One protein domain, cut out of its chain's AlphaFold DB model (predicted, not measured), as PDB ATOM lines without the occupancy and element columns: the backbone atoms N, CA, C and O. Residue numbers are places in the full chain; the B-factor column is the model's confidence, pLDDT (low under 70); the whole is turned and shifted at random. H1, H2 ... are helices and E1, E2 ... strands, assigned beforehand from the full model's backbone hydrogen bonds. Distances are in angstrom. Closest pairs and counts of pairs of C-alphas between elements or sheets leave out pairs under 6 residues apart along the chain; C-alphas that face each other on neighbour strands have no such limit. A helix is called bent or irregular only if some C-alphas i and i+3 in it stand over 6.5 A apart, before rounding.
ATOM      1  N   SER A  25     -63.976  84.711  -4.712       92.50
ATOM      2  CA  SER A  25     -65.005  85.182  -3.790       92.50
ATOM      3  C   SER A  25     -65.629  83.974  -3.069       92.50
ATOM      4  O   SER A  25     -65.790  82.917  -3.689       92.50
ATOM      5  N   PRO A  26     -66.024  84.087  -1.786       92.06
ATOM      6  CA  PRO A  26     -66.701  82.988  -1.098       92.06
ATOM      7  C   PRO A  26     -67.931  82.494  -1.871       92.06
ATOM      8  O   PRO A  26     -68.197  81.296  -1.923       92.06
ATOM      9  N   ALA A  27     -68.644  83.414  -2.531       95.31
ATOM     10  CA  ALA A  27     -69.804  83.089  -3.347       95.31
ATOM     11  C   ALA A  27     -69.452  82.190  -4.532       95.31
ATOM     12  O   ALA A  27     -70.169  81.230  -4.802       95.31
ATOM     13  N   ASP A  28     -68.351  82.472  -5.222       95.75
ATOM     14  CA  ASP A  28     -67.915  81.647  -6.342       95.75
ATOM     15  C   ASP A  28     -67.317  80.332  -5.864       95.75
ATOM     16  O   ASP A  28     -67.489  79.321  -6.537       95.75
ATOM     17  N   PHE A  29     -66.633  80.326  -4.716       95.69
ATOM     18  CA  PHE A  29     -66.034  79.117  -4.154       95.69
ATOM     19  C   PHE A  29     -67.092  78.061  -3.828       95.69
ATOM     20  O   PHE A  29     -66.954  76.904  -4.229       95.69
ATOM     21  N   TYR A  30     -68.162  78.458  -3.132       97.19
ATOM     22  CA  TYR A  30     -69.219  77.547  -2.689       97.19
ATOM     23  C   TYR A  30     -70.302  77.287  -3.746       97.19
ATOM     24  O   TYR A  30     -71.116  76.375  -3.572       97.19
ATOM     25  N   ARG A  31     -70.335  78.037  -4.856       96.94
ATOM     26  CA  ARG A  31     -71.314  77.827  -5.932       96.94
ATOM     27  C   ARG A  31     -71.220  76.400  -6.475       96.94
ATOM     28  O   ARG A  31     -70.170  75.960  -6.931       96.94
ATOM     29  N   GLY A  32     -72.332  75.666  -6.426       96.25
ATOM     30  CA  GLY A  32     -72.395  74.274  -6.889       96.25
ATOM     31  C   GLY A  32     -71.635  73.268  -6.012       96.25
ATOM     32  O   GLY A  32     -71.601  72.084  -6.345       96.25
ATOM     33  N   LYS A  33     -71.044  73.697  -4.888       97.31
ATOM     34  CA  LYS A  33     -70.422  72.793  -3.917       97.31
ATOM     35  C   LYS A  33     -71.474  72.127  -3.038       97.31
ATOM     36  O   LYS A  33     -72.589  72.622  -2.849       97.31
ATOM     37  N   THR A  34     -71.071  71.001  -2.462       98.25
ATOM     38  CA  THR A  34     -71.772  70.376  -1.344       98.25
ATOM     39  C   THR A  34     -70.926  70.551  -0.092       98.25
ATOM     40  O   THR A  34     -69.742  70.225  -0.109       98.25
ATOM     41  N   VAL A  35     -71.531  71.071   0.971       98.38
ATOM     42  CA  VAL A  35     -70.947  71.124   2.312       98.38
ATOM     43  C   VAL A  35     -71.484  69.942   3.110       98.38
ATOM     44  O   VAL A  35     -72.698  69.774   3.246       98.38
ATOM     45  N   GLU A  36     -70.601  69.112   3.647       98.44
ATOM     46  CA  GLU A  36     -70.967  67.991   4.507       98.44
ATOM     47  C   GLU A  36     -70.949  68.420   5.978       98.44
ATOM     48  O   GLU A  36     -69.942  68.922   6.473       98.44
ATOM     49  N   ILE A  37     -72.045  68.172   6.699       98.12
ATOM     50  CA  ILE A  37     -72.035  68.175   8.167       98.12
ATOM     51  C   ILE A  37     -71.894  66.725   8.617       98.12
ATOM     52  O   ILE A  37     -72.853  65.952   8.564       98.12
ATOM     53  N   VAL A  38     -70.694  66.347   9.043       98.25
ATOM     54  CA  VAL A  38     -70.391  64.986   9.484       98.25
ATOM     55  C   VAL A  38     -70.652  64.866  10.981       98.25
ATOM     56  O   VAL A  38     -70.131  65.644  11.771       98.25
ATOM     57  N   ILE A  39     -71.472  63.901  11.383       97.88
ATOM     58  CA  ILE A  39     -72.057  63.791  12.723       97.88
ATOM     59  C   ILE A  39     -71.437  62.600  13.450       97.88
ATOM     60  O   ILE A  39     -71.552  61.470  12.989       97.88
ATOM     61  N   GLY A  40     -70.815  62.826  14.607       96.75
ATOM     62  CA  GLY A  40     -70.095  61.794  15.374       96.75
ATOM     63  C   GLY A  40     -70.982  60.777  16.107       96.75
ATOM     64  O   GLY A  40     -70.481  59.983  16.904       96.75
ATOM     65  N   TYR A  41     -72.292  60.827  15.870       95.56
ATOM     66  CA  TYR A  41     -73.345  60.176  16.648       95.56
ATOM     67  C   TYR A  41     -74.426  59.584  15.749       95.56
ATOM     68  O   TYR A  41     -74.530  59.939  14.570       95.56
ATOM     69  N   SER A  42     -75.224  58.684  16.327       94.44
ATOM     70  CA  SER A  42     -76.196  57.897  15.582       94.44
ATOM     71  C   SER A  42     -77.352  58.692  15.010       94.44
ATOM     72  O   SER A  42     -77.761  59.718  15.561       94.44
ATOM     73  N   VAL A  43     -77.874  58.192  13.889       96.19
ATOM     74  CA  VAL A  43     -79.075  58.733  13.241       96.19
ATOM     75  C   VAL A  43     -80.224  58.776  14.252       96.19
ATOM     76  O   VAL A  43     -80.436  57.826  15.000       96.19
ATOM     77  N   GLY A  44     -80.958  59.888  14.293       93.56
ATOM     78  CA  GLY A  44     -82.067  60.094  15.229       93.56
ATOM     79  C   GLY A  44     -81.652  60.502  16.648       93.56
ATOM     80  O   GLY A  44     -82.512  60.878  17.439       93.56
ATOM     81  N   GLY A  45     -80.357  60.486  16.983       90.88
ATOM     82  CA  GLY A  45     -79.857  61.017  18.251       90.88
ATOM     83  C   GLY A  45     -79.896  62.548  18.310       90.88
ATOM     84  O   GLY A  45     -80.050  63.223  17.293       90.88
ATOM     85  N   GLY A  46     -79.679  63.117  19.502       89.94
ATOM     86  CA  GLY A  46     -79.688  64.571  19.712       89.94
ATOM     87  C   GLY A  46     -78.806  65.317  18.704       89.94
ATOM     88  O   GLY A  46     -79.316  66.105  17.914       89.94
ATOM     89  N   TYR A  47     -77.506  65.010  18.649       91.69
ATOM     90  CA  TYR A  47     -76.571  65.632  17.697       91.69
ATOM     91  C   TYR A  47     -77.028  65.534  16.232       91.69
ATOM     92  O   TYR A  47     -76.857  66.493  15.479       91.69
ATOM     93  N   ASP A  48     -77.637  64.414  15.836       95.19
ATOM     94  CA  ASP A  48     -78.138  64.207  14.476       95.19
ATOM     95  C   ASP A  48     -79.331  65.118  14.160       95.19
ATOM     96  O   ASP A  48     -79.340  65.795  13.129       95.19
ATOM     97  N   ILE A  49     -80.294  65.224  15.078       95.19
ATOM     98  CA  ILE A  49     -81.472  66.086  14.917       95.19
ATOM     99  C   ILE A  49     -81.058  67.550  14.711       95.19
ATOM    100  O   ILE A  49     -81.527  68.198  13.768       95.19
ATOM    101  N   TYR A  50     -80.154  68.073  15.546       92.94
ATOM    102  CA  TYR A  50     -79.718  69.468  15.425       92.94
ATOM    103  C   TYR A  50     -78.846  69.701  14.193       92.94
ATOM    104  O   TYR A  50     -79.050  70.693  13.495       92.94
ATOM    105  N   ALA A  51     -77.930  68.788  13.860       95.88
ATOM    106  CA  ALA A  51     -77.129  68.905  12.643       95.88
ATOM    107  C   ALA A  51     -78.010  68.938  11.384       95.88
ATOM    108  O   ALA A  51     -77.785  69.755  10.491       95.88
ATOM    109  N   ARG A  52     -79.069  68.120  11.333       96.62
ATOM    110  CA  ARG A  52     -80.058  68.150  10.245       96.62
ATOM    111  C   ARG A  52     -80.859  69.448  10.224       96.62
ATOM    112  O   ARG A  52     -81.138  69.964   9.144       96.62
ATOM    113  N   LEU A  53     -81.232  69.989  11.386       96.06
ATOM    114  CA  LEU A  53     -81.901  71.290  11.475       96.06
ATOM    115  C   LEU A  53     -81.018  72.417  10.929       96.06
ATOM    116  O   LEU A  53     -81.498  73.229  10.135       96.06
ATOM    117  N   ILE A  54     -79.740  72.429  11.307       96.56
ATOM    118  CA  ILE A  54     -78.749  73.385  10.808       96.56
ATOM    119  C   ILE A  54     -78.574  73.209   9.298       96.56
ATOM    120  O   ILE A  54     -78.705  74.184   8.561       96.56
ATOM    121  N   ALA A  55     -78.376  71.979   8.811       97.50
ATOM    122  CA  ALA A  55     -78.193  71.693   7.385       97.50
ATOM    123  C   ALA A  55     -79.336  72.240   6.513       97.50
ATOM    124  O   ALA A  55     -79.084  72.793   5.444       97.50
ATOM    125  N   ARG A  56     -80.590  72.167   6.985       97.44
ATOM    126  CA  ARG A  56     -81.759  72.706   6.260       97.44
ATOM    127  C   ARG A  56     -81.711  74.222   6.024       97.44
ATOM    128  O   ARG A  56     -82.366  74.703   5.103       97.44
ATOM    129  N   HIS A  57     -80.969  74.970   6.840       97.19
ATOM    130  CA  HIS A  57     -80.956  76.438   6.806       97.19
ATOM    131  C   HIS A  57     -79.595  77.025   6.427       97.19
ATOM    132  O   HIS A  57     -79.545  78.099   5.828       97.19
ATOM    133  N   LEU A  58     -78.501  76.331   6.747       97.19
ATOM    134  CA  LEU A  58     -77.142  76.849   6.625       97.19
ATOM    135  C   LEU A  58     -76.784  77.226   5.184       97.19
ATOM    136  O   LEU A  58     -76.202  78.282   4.969       97.19
ATOM    137  N   GLY A  59     -77.198  76.426   4.195       97.38
ATOM    138  CA  GLY A  59     -76.896  76.695   2.784       97.38
ATOM    139  C   GLY A  59     -77.362  78.078   2.321       97.38
ATOM    140  O   GLY A  59     -76.627  78.754   1.617       97.38
ATOM    141  N   LYS A  60     -78.520  78.553   2.804       97.69
ATOM    142  CA  LYS A  60     -79.073  79.885   2.475       97.69
ATOM    143  C   LYS A  60     -78.244  81.049   3.032       97.69
ATOM    144  O   LYS A  60     -78.429  82.185   2.614       97.69
ATOM    145  N   HIS A  61     -77.380  80.771   4.005       96.94
ATOM    146  CA  HIS A  61     -76.554  81.760   4.696       96.94
ATOM    147  C   HIS A  61     -75.075  81.663   4.303       96.94
ATOM    148  O   HIS A  61     -74.274  82.485   4.737       96.94
ATOM    149  N   ILE A  62     -74.703  80.680   3.477       96.75
ATOM    150  CA  ILE A  62     -73.370  80.592   2.890       96.75
ATOM    151  C   ILE A  62     -73.432  81.245   1.501       96.75
ATOM    152  O   ILE A  62     -74.255  80.834   0.675       96.75
ATOM    153  N   PRO A  63     -72.580  82.248   1.205       96.88
ATOM    154  CA  PRO A  63     -72.486  82.821  -0.135       96.88
ATOM    155  C   PRO A  63     -72.340  81.722  -1.192       96.88
ATOM    156  O   PRO A  63     -71.598  80.775  -0.985       96.88
ATOM    157  N   GLY A  64     -73.042  81.827  -2.322       96.56
ATOM    158  CA  GLY A  64     -73.049  80.773  -3.350       96.56
ATOM    159  C   GLY A  64     -74.111  79.684  -3.150       96.56
ATOM    160  O   GLY A  64     -74.320  78.885  -4.060       96.56
ATOM    161  N   ASN A  65     -74.830  79.698  -2.021       97.88
ATOM    162  CA  ASN A  65     -75.952  78.810  -1.703       97.88
ATOM    163  C   ASN A  65     -75.654  77.307  -1.913       97.88
ATOM    164  O   ASN A  65     -76.392  76.634  -2.640       97.88
ATOM    165  N   PRO A  66     -74.576  76.757  -1.317       98.06
ATOM    166  CA  PRO A  66     -74.225  75.351  -1.482       98.06
ATOM    167  C   PRO A  66     -75.301  74.425  -0.906       98.06
ATOM    168  O   PRO A  66     -76.024  74.762   0.038       98.06
ATOM    169  N   LYS A  67     -75.348  73.194  -1.423       98.25
ATOM    170  CA  LYS A  67     -76.131  72.124  -0.798       98.25
ATOM    171  C   LYS A  67     -75.451  71.730   0.510       98.25
ATOM    172  O   LYS A  67     -74.252  71.486   0.514       98.25
ATOM    173  N   VAL A  68     -76.203  71.611   1.599       98.56
ATOM    174  CA  VAL A  68     -75.660  71.135   2.880       98.56
ATOM    175  C   VAL A  68     -76.232  69.758   3.189       98.56
ATOM    176  O   VAL A  68     -77.453  69.588   3.223       98.56
ATOM    177  N   VAL A  69     -75.364  68.763   3.378       98.31
ATOM    178  CA  VAL A  69     -75.758  67.357   3.544       98.31
ATOM    179  C   VAL A  69     -75.263  66.812   4.886       98.31
ATOM    180  O   VAL A  69     -74.060  66.798   5.133       98.31
ATOM    181  N   PRO A  70     -76.166  66.341   5.760       97.88
ATOM    182  CA  PRO A  70     -75.794  65.655   6.990       97.88
ATOM    183  C   PRO A  70     -75.368  64.205   6.712       97.88
ATOM    184  O   PRO A  70     -76.047  63.491   5.971       97.88
ATOM    185  N   LYS A  71     -74.275  63.755   7.337       97.81
ATOM    186  CA  LYS A  71     -73.717  62.400   7.193       97.81
ATOM    187  C   LYS A  71     -73.237  61.863   8.536       97.81
ATOM    188  O   LYS A  71     -72.448  62.512   9.206       97.81
ATOM    189  N   ASN A  72     -73.653  60.665   8.928       97.94
ATOM    190  CA  ASN A  72     -73.254  60.089  10.213       97.94
ATOM    191  C   ASN A  72     -71.918  59.334  10.099       97.94
ATOM    192  O   ASN A  72     -71.670  58.585   9.154       97.94
ATOM    193  N   MET A  73     -71.052  59.545  11.085       97.50
ATOM    194  CA  MET A  73     -69.769  58.881  11.290       97.50
ATOM    195  C   MET A  73     -69.649  58.513  12.772       97.50
ATOM    196  O   MET A  73     -68.872  59.084  13.534       97.50
ATOM    197  N   GLU A  74     -70.464  57.546  13.174       95.69
ATOM    198  CA  GLU A  74     -70.572  57.090  14.557       95.69
ATOM    199  C   GLU A  74     -69.273  56.447  15.050       95.69
ATOM    200  O   GLU A  74     -68.560  55.791  14.279       95.69
ATOM    201  N   GLY A  75     -68.980  56.614  16.342       93.94
ATOM    202  CA  GLY A  75     -67.921  55.878  17.029       93.94
ATOM    203  C   GLY A  75     -67.280  56.653  18.177       93.94
ATOM    204  O   GLY A  75     -66.902  57.816  18.014       93.94
ATOM    205  N   ALA A  76     -67.120  55.974  19.322       93.56
ATOM    206  CA  ALA A  76     -66.393  56.453  20.502       93.56
ATOM    207  C   ALA A  76     -66.779  57.886  20.924       93.56
ATOM    208  O   ALA A  76     -65.921  58.753  21.051       93.56
ATOM    209  N   ALA A  77     -68.084  58.146  21.074       90.38
ATOM    210  CA  ALA A  77     -68.620  59.453  21.472       90.38
ATOM    211  C   ALA A  77     -68.083  60.633  20.631       90.38
ATOM    212  O   ALA A  77     -67.767  61.693  21.165       90.38
ATOM    213  N   GLY A  78     -67.944  60.434  19.315       94.00
ATOM    214  CA  GLY A  78     -67.459  61.448  18.378       94.00
ATOM    215  C   GLY A  78     -65.941  61.467  18.172       94.00
ATOM    216  O   GLY A  78     -65.453  62.200  17.310       94.00
ATOM    217  N   LEU A  79     -65.178  60.632  18.885       96.56
ATOM    218  CA  LEU A  79     -63.720  60.580  18.754       96.56
ATOM    219  C   LEU A  79     -63.277  60.091  17.372       96.56
ATOM    220  O   LEU A  79     -62.301  60.595  16.813       96.56
ATOM    221  N   ARG A  80     -64.021  59.145  16.784       97.25
ATOM    222  CA  ARG A  80     -63.757  58.671  15.418       97.25
ATOM    223  C   ARG A  80     -63.861  59.811  14.405       97.25
ATOM    224  O   ARG A  80     -62.973  59.956  13.567       97.25
ATOM    225  N   LEU A  81     -64.913  60.624  14.515       97.81
ATOM    226  CA  LEU A  81     -65.101  61.809  13.684       97.81
ATOM    227  C   LEU A  81     -63.955  62.807  13.880       97.81
ATOM    228  O   LEU A  81     -63.393  63.272  12.897       97.81
ATOM    229  N   ALA A  82     -63.582  63.110  15.125       97.69
ATOM    230  CA  ALA A  82     -62.515  64.068  15.414       97.69
ATOM    231  C   ALA A  82     -61.168  63.650  14.798       97.69
ATOM    232  O   ALA A  82     -60.503  64.449  14.141       97.69
ATOM    233  N   ASN A  83     -60.804  62.371  14.933       97.81
ATOM    234  CA  ASN A  83     -59.605  61.814  14.307       97.81
ATOM    235  C   ASN A  83     -59.649  61.934  12.776       97.81
ATOM    236  O   ASN A  83     -58.670  62.354  12.159       97.81
ATOM    237  N   TRP A  84     -60.784  61.592  12.159       98.25
ATOM    238  CA  TRP A  84     -60.954  61.691  10.710       98.25
ATOM    239  C   TRP A  84     -60.903  63.142  10.215       98.25
ATOM    240  O   TRP A  84     -60.237  63.421   9.218       98.25
ATOM    241  N   LEU A  85     -61.537  64.073  10.934       97.75
ATOM    242  CA  LEU A  85     -61.536  65.499  10.598       97.75
ATOM    243  C   LEU A  85     -60.114  66.071  10.610       97.75
ATOM    244  O   LEU A  85     -59.749  66.861   9.746       97.75
ATOM    245  N   TYR A  86     -59.295  65.638  11.568       97.62
ATOM    246  CA  TYR A  86     -57.911  66.082  11.675       97.62
ATOM    247  C   TYR A  86     -56.998  65.474  10.599       97.62
ATOM    248  O   TYR A  86     -56.157  66.182  10.042       97.62
ATOM    249  N   GLN A  87     -57.139  64.177  10.315       97.00
ATOM    250  CA  GLN A  87     -56.165  63.425   9.510       97.00
ATOM    251  C   GLN A  87     -56.522  63.317   8.026       97.00
ATOM    252  O   GLN A  87     -55.620  63.191   7.204       97.00
ATOM    253  N   VAL A  88     -57.814  63.306   7.686       97.81
ATOM    254  CA  VAL A  88     -58.288  62.868   6.362       97.81
ATOM    255  C   VAL A  88     -59.188  63.900   5.690       97.81
ATOM    256  O   VAL A  88     -59.144  64.033   4.469       97.81
ATOM    257  N   ALA A  89     -60.027  64.605   6.449       97.44
ATOM    258  CA  ALA A  89     -61.021  65.497   5.864       97.44
ATOM    259  C   ALA A  89     -60.397  66.662   5.066       97.44
ATOM    260  O   ALA A  89     -59.355  67.197   5.462       97.44
ATOM    261  N   PRO A  90     -61.061  67.113   3.983       96.56
ATOM    262  CA  PRO A  90     -60.730  68.366   3.314       96.56
ATOM    263  C   PRO A  90     -60.697  69.548   4.291       96.56
ATOM    264  O   PRO A  90     -61.595  69.714   5.118       96.56
ATOM    265  N   ARG A  91     -59.673  70.399   4.169       95.06
ATOM    266  CA  ARG A  91     -59.494  71.623   4.977       95.06
ATOM    267  C   ARG A  91     -59.887  72.894   4.220       95.06
ATOM    268  O   ARG A  91     -59.357  73.967   4.480       95.06
ATOM    269  N   ASP A  92     -60.793  72.758   3.259       94.62
ATOM    270  CA  ASP A  92     -61.216  73.819   2.339       94.62
ATOM    271  C   ASP A  92     -62.550  74.480   2.736       94.62
ATOM    272  O   ASP A  92     -63.023  75.377   2.045       94.62
ATOM    273  N   GLY A  93     -63.164  74.053   3.844       94.62
ATOM    274  CA  GLY A  93     -64.460  74.559   4.313       94.62
ATOM    275  C   GLY A  93     -65.678  73.792   3.786       94.62
ATOM    276  O   GLY A  93     -66.807  74.136   4.128       94.62
ATOM    277  N   THR A  94     -65.488  72.723   3.006       97.44
ATOM    278  CA  THR A  94     -66.592  71.859   2.545       97.44
ATOM    279  C   THR A  94     -67.009  70.796   3.563       97.44
ATOM    280  O   THR A  94     -68.007  70.111   3.354       97.44
ATOM    281  N   VAL A  95     -66.295  70.668   4.684       98.25
ATOM    282  CA  VAL A  95     -66.589  69.689   5.737       98.25
ATOM    283  C   VAL A  95     -66.659  70.365   7.099       98.25
ATOM    284  O   VAL A  95     -65.742  71.068   7.515       98.25
ATOM    285  N   ILE A  96     -67.750  70.105   7.817       97.44
ATOM    286  CA  ILE A  96     -68.010  70.581   9.175       97.44
ATOM    287  C   ILE A  96     -68.248  69.369  10.076       97.44
ATOM    288  O   ILE A  96     -69.046  68.493   9.753       97.44
ATOM    289  N   GLY A  97     -67.582  69.321  11.231       96.50
ATOM    290  CA  GLY A  97     -67.808  68.289  12.243       96.50
ATOM    291  C   GLY A  97     -68.884  68.691  13.255       96.50
ATOM    292  O   GLY A  97     -68.767  69.722  13.910       96.50
ATOM    293  N   ALA A  98     -69.898  67.847  13.430       95.75
ATOM    294  CA  ALA A  98     -70.861  67.907  14.523       95.75
ATOM    295  C   ALA A  98     -70.506  66.830  15.556       95.75
ATOM    296  O   ALA A  98     -70.792  65.642  15.383       95.75
ATOM    297  N   THR A  99     -69.849  67.257  16.629       93.19
ATOM    298  CA  THR A  99     -69.379  66.382  17.702       93.19
ATOM    299  C   THR A  99     -69.657  66.995  19.070       93.19
ATOM    300  O   THR A  99     -70.167  68.110  19.190       93.19
ATOM    301  N   SER A 100     -69.355  66.238  20.106       90.44
ATOM    302  CA  SER A 100     -69.535  66.596  21.500       90.44
ATOM    303  C   SER A 100     -68.420  67.479  22.041       90.44
ATOM    304  O   SER A 100     -67.298  67.522  21.535       90.44
ATOM    305  N   ARG A 101     -68.730  68.191  23.129       89.31
ATOM    306  CA  ARG A 101     -67.802  69.134  23.765       89.31
ATOM    307  C   ARG A 101     -66.556  68.450  24.342       89.31
ATOM    308  O   ARG A 101     -65.496  69.068  24.366       89.31
ATOM    309  N   ASN A 102     -66.657  67.189  24.779       89.75
ATOM    310  CA  ASN A 102     -65.525  66.450  25.354       89.75
ATOM    311  C   ASN A 102     -64.362  66.283  24.371       89.75
ATOM    312  O   ASN A 102     -63.224  66.251  24.820       89.75
ATOM    313  N   ILE A 103     -64.608  66.286  23.054       94.62
ATOM    314  CA  ILE A 103     -63.559  66.199  22.025       94.62
ATOM    315  C   ILE A 103     -62.492  67.288  22.168       94.62
ATOM    316  O   ILE A 103     -61.318  67.037  21.916       94.62
ATOM    317  N   ALA A 104     -62.844  68.487  22.631       93.06
ATOM    318  CA  ALA A 104     -61.841  69.526  22.871       93.06
ATOM    319  C   ALA A 104     -60.823  69.135  23.966       93.06
ATOM    320  O   ALA A 104     -59.687  69.613  23.955       93.06
ATOM    321  N   PHE A 105     -61.227  68.251  24.884       93.44
ATOM    322  CA  PHE A 105     -60.493  67.881  26.090       93.44
ATOM    323  C   PHE A 105     -59.830  66.502  26.026       93.44
ATOM    324  O   PHE A 105     -58.898  66.280  26.791       93.44
ATOM    325  N   GLU A 106     -60.242  65.596  25.132       95.12
ATOM    326  CA  GLU A 106     -59.679  64.232  25.052       95.12
ATOM    327  C   GLU A 106     -58.135  64.206  24.998       95.12
ATOM    328  O   GLU A 106     -57.538  63.443  25.763       95.12
ATOM    329  N   PRO A 107     -57.446  65.048  24.190       93.12
ATOM    330  CA  PRO A 107     -55.982  65.075  24.199       93.12
ATOM    331  C   PRO A 107     -55.401  65.596  25.523       93.12
ATOM    332  O   PRO A 107     -54.344  65.142  25.951       93.12
ATOM    333  N   LEU A 108     -56.093  66.532  26.185       91.62
ATOM    334  CA  LEU A 108     -55.640  67.165  27.430       91.62
ATOM    335  C   LEU A 108     -55.707  66.208  28.622       91.62
ATOM    336  O   LEU A 108     -54.854  66.263  29.500       91.62
ATOM    337  N   ILE A 109     -56.696  65.312  28.639       92.50
ATOM    338  CA  ILE A 109     -56.861  64.302  29.696       92.50
ATOM    339  C   ILE A 109     -56.068  63.013  29.420       92.50
ATOM    340  O   ILE A 109     -56.236  62.019  30.122       92.50
ATOM    341  N   GLY A 110     -55.201  63.011  28.401       91.62
ATOM    342  CA  GLY A 110     -54.304  61.895  28.101       91.62
ATOM    343  C   GLY A 110     -54.957  60.717  27.372       91.62
ATOM    344  O   GLY A 110     -54.404  59.613  27.389       91.62
ATOM    345  N   ASN A 111     -56.106  60.910  26.710       94.88
ATOM    346  CA  ASN A 111     -56.709  59.848  25.910       94.88
ATOM    347  C   ASN A 111     -55.844  59.548  24.672       94.88
ATOM    348  O   ASN A 111     -55.884  60.260  23.671       94.88
ATOM    349  N   LYS A 112     -55.106  58.434  24.703       94.44
ATOM    350  CA  LYS A 112     -54.213  58.000  23.609       94.44
ATOM    351  C   LYS A 112     -54.938  57.673  22.297       94.44
ATOM    352  O   LYS A 112     -54.296  57.572  21.251       94.44
ATOM    353  N   ALA A 113     -56.257  57.478  22.328       95.12
ATOM    354  CA  ALA A 113     -57.057  57.295  21.121       95.12
ATOM    355  C   ALA A 113     -57.365  58.626  20.407       95.12
ATOM    356  O   ALA A 113     -57.757  58.604  19.236       95.12
ATOM    357  N   ALA A 114     -57.156  59.773  21.066       96.81
ATOM    358  CA  ALA A 114     -57.213  61.089  20.446       96.81
ATOM    359  C   ALA A 114     -55.931  61.347  19.649       96.81
ATOM    360  O   ALA A 114     -54.857  61.591  20.192       96.81
ATOM    361  N   ARG A 115     -56.049  61.263  18.326       96.00
ATOM    362  CA  ARG A 115     -54.959  61.443  17.362       96.00
ATOM    363  C   ARG A 115     -55.131  62.766  16.613       96.00
ATOM    364  O   ARG A 115     -55.148  62.790  15.380       96.00
ATOM    365  N   TYR A 116     -55.320  63.840  17.372       96.44
ATOM    366  CA  TYR A 116     -55.463  65.214  16.892       96.44
ATOM    367  C   TYR A 116     -54.968  66.212  17.941       96.44
ATOM    368  O   TYR A 116     -54.934  65.906  19.132       96.44
ATOM    369  N   ASP A 117     -54.634  67.421  17.491       95.56
ATOM    370  CA  ASP A 117     -54.442  68.586  18.359       95.56
ATOM    371  C   ASP A 117     -55.727  69.425  18.344       95.56
ATOM    372  O   ASP A 117     -56.123  69.951  17.301       95.56
ATOM    373  N   SER A 118     -56.393  69.556  19.495       93.88
ATOM    374  CA  SER A 118     -57.670  70.274  19.595       93.88
ATOM    375  C   SER A 118     -57.553  71.776  19.308       93.88
ATOM    376  O   SER A 118     -58.551  72.414  18.969       93.88
ATOM    377  N   ARG A 119     -56.341  72.342  19.380       94.56
ATOM    378  CA  ARG A 119     -56.052  73.750  19.059       94.56
ATOM    379  C   ARG A 119     -55.983  74.015  17.556       94.56
ATOM    380  O   ARG A 119     -56.017  75.165  17.142       94.56
ATOM    381  N   GLN A 120     -55.855  72.963  16.749       95.00
ATOM    382  CA  GLN A 120     -55.772  73.047  15.288       95.00
ATOM    383  C   GLN A 120     -57.150  72.938  14.616       95.00
ATOM    384  O   GLN A 120     -57.244  72.956  13.390       95.00
ATOM    385  N   PHE A 121     -58.227  72.819  15.398       95.38
ATOM    386  CA  PHE A 121     -59.586  72.912  14.885       95.38
ATOM    387  C   PHE A 121     -60.093  74.352  14.891       95.38
ATOM    388  O   PHE A 121     -59.935  75.084  15.868       95.38
ATOM    389  N   THR A 122     -60.813  74.712  13.831       95.50
ATOM    390  CA  THR A 122     -61.650  75.913  13.813       95.50
ATOM    391  C   THR A 122     -62.985  75.595  14.485       95.50
ATOM    392  O   THR A 122     -63.874  74.993  13.882       95.50
ATOM    393  N   TRP A 123     -63.129  75.982  15.752       94.50
ATOM    394  CA  TRP A 123     -64.369  75.806  16.507       94.50
ATOM    395  C   TRP A 123     -65.421  76.822  16.053       94.50
ATOM    396  O   TRP A 123     -65.231  78.024  16.210       94.50
ATOM    397  N   LEU A 124     -66.525  76.340  15.474       93.50
ATOM    398  CA  LEU A 124     -67.530  77.208  14.845       93.50
ATOM    399  C   LEU A 124     -68.615  77.685  15.816       93.50
ATOM    400  O   LEU A 124     -68.943  78.867  15.840       93.50
ATOM    401  N   ALA A 125     -69.216  76.770  16.581       90.31
ATOM    402  CA  ALA A 125     -70.349  77.087  17.448       90.31
ATOM    403  C   ALA A 125     -70.625  75.984  18.481       90.31
ATOM    404  O   ALA A 125     -70.245  74.827  18.295       90.31
ATOM    405  N   ALA A 126     -71.382  76.338  19.523       87.69
ATOM    406  CA  ALA A 126     -72.013  75.409  20.456       87.69
ATOM    407  C   ALA A 126     -73.543  75.597  20.399       87.69
ATOM    408  O   ALA A 126     -74.079  76.439  21.113       87.69
ATOM    409  N   PRO A 127     -74.272  74.840  19.555       79.06
ATOM    410  CA  PRO A 127     -75.717  75.021  19.374       79.06
ATOM    411  C   PRO A 127     -76.559  74.515  20.562       79.06
ATOM    412  O   PRO A 127     -77.775  74.680  20.566       79.06
ATOM    413  N   MET A 128     -75.923  73.888  21.560       65.25
ATOM    414  CA  MET A 128     -76.545  73.384  22.784       65.25
ATOM    415  C   MET A 128     -75.924  74.056  24.010       65.25
ATOM    416  O   MET A 128     -74.763  73.809  24.351       65.25
ATOM    417  N   THR A 129     -76.721  74.875  24.690       56.00
ATOM    418  CA  THR A 129     -76.403  75.477  25.990       56.00
ATOM    419  C   THR A 129     -77.670  75.517  26.840       56.00
ATOM    420  O   THR A 129     -78.397  76.509  26.836       56.00
ATOM    421  N   ARG A 130     -77.950  74.414  27.531       43.75
ATOM    422  CA  ARG A 130     -78.705  74.380  28.785       43.75
ATOM    423  C   ARG A 130     -78.073  73.338  29.689       43.75
ATOM    424  O   ARG A 130     -77.525  72.364  29.125       43.75
TER     425      ARG A 130
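This is residues 25 to 130 of the 130 residues of an uncharacterized protein of Hyphomicrobiales bacterium (UniProt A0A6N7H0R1). A small sheet of three parallel strands stands between two helices, H2 over one face and H3 over the other, both running along the strands. H1 lies beyond the end of the sheet where E1 begins, H4 beyond the opposite end, and residues 105 to 130 follow with no named element. The printed part has 106 residues with four named helices and three named strands, in the order H1 E1 H2 E2 H3 E3 H4; the sheet's order is E2 E1 E3, and the class is mixed. The whole is compact, with a radius of gyration of the C-alphas of 14.0 A and spans of 42 by 28 by 23 A.

H1, residues 26 to 30, has a tight link to the inner strand E1, residues 34 to 39. H2, residues 46 to 61, is on the sheet at a height of 8.6 A; its closest C-alphas to E2, residues 67 to 72, are those of Ala 55 and Val 68, 5.2 A. E1, H2 and E2 form a strand-helix-strand unit, parallel neighbour strands joined through a helix, with a right-handed crossover; N 37 and O 69 are 2.9 A apart, within hydrogen-bond range. H3, residues 76 to 87, is on the opposite face at 9.3 A. With E2 and E3, residues 95 to 98, it forms a split unit, E1 between the strands, also right-handed; N 96 and O 36 are 2.8 A apart. H3 only just touches H4, residues 101 to 104, through residues 78 to 82, with 3 pairs of C-alphas within 8 A, the closest Leu 79 and Ile 103, 6.5 A. Every O i to N i+4 pair is within range in H1, 8 of 12 in H2 and 6 of 8 in H3; H4 is too short for one.

H1 begins at C-alpha 26 (-66.701, 82.988, -1.098). E1 measures 15.5 A, H2 23.0 A, E2 16.6 A and H3 16.6 A. H2 and H3 are irregular: C-alphas 56 and 59 are 7.2 A apart, C-alphas 77 and 80 7.8 A. H4 ends at C-alpha 104 (-61.841, 69.526, 22.871).

The two C-alphas farthest apart, of Asp 28 and Gly 110, are 42.0 A apart. The printed part has no cut, and no link is long. Residues 128 to 130 are under 70 in pLDDT.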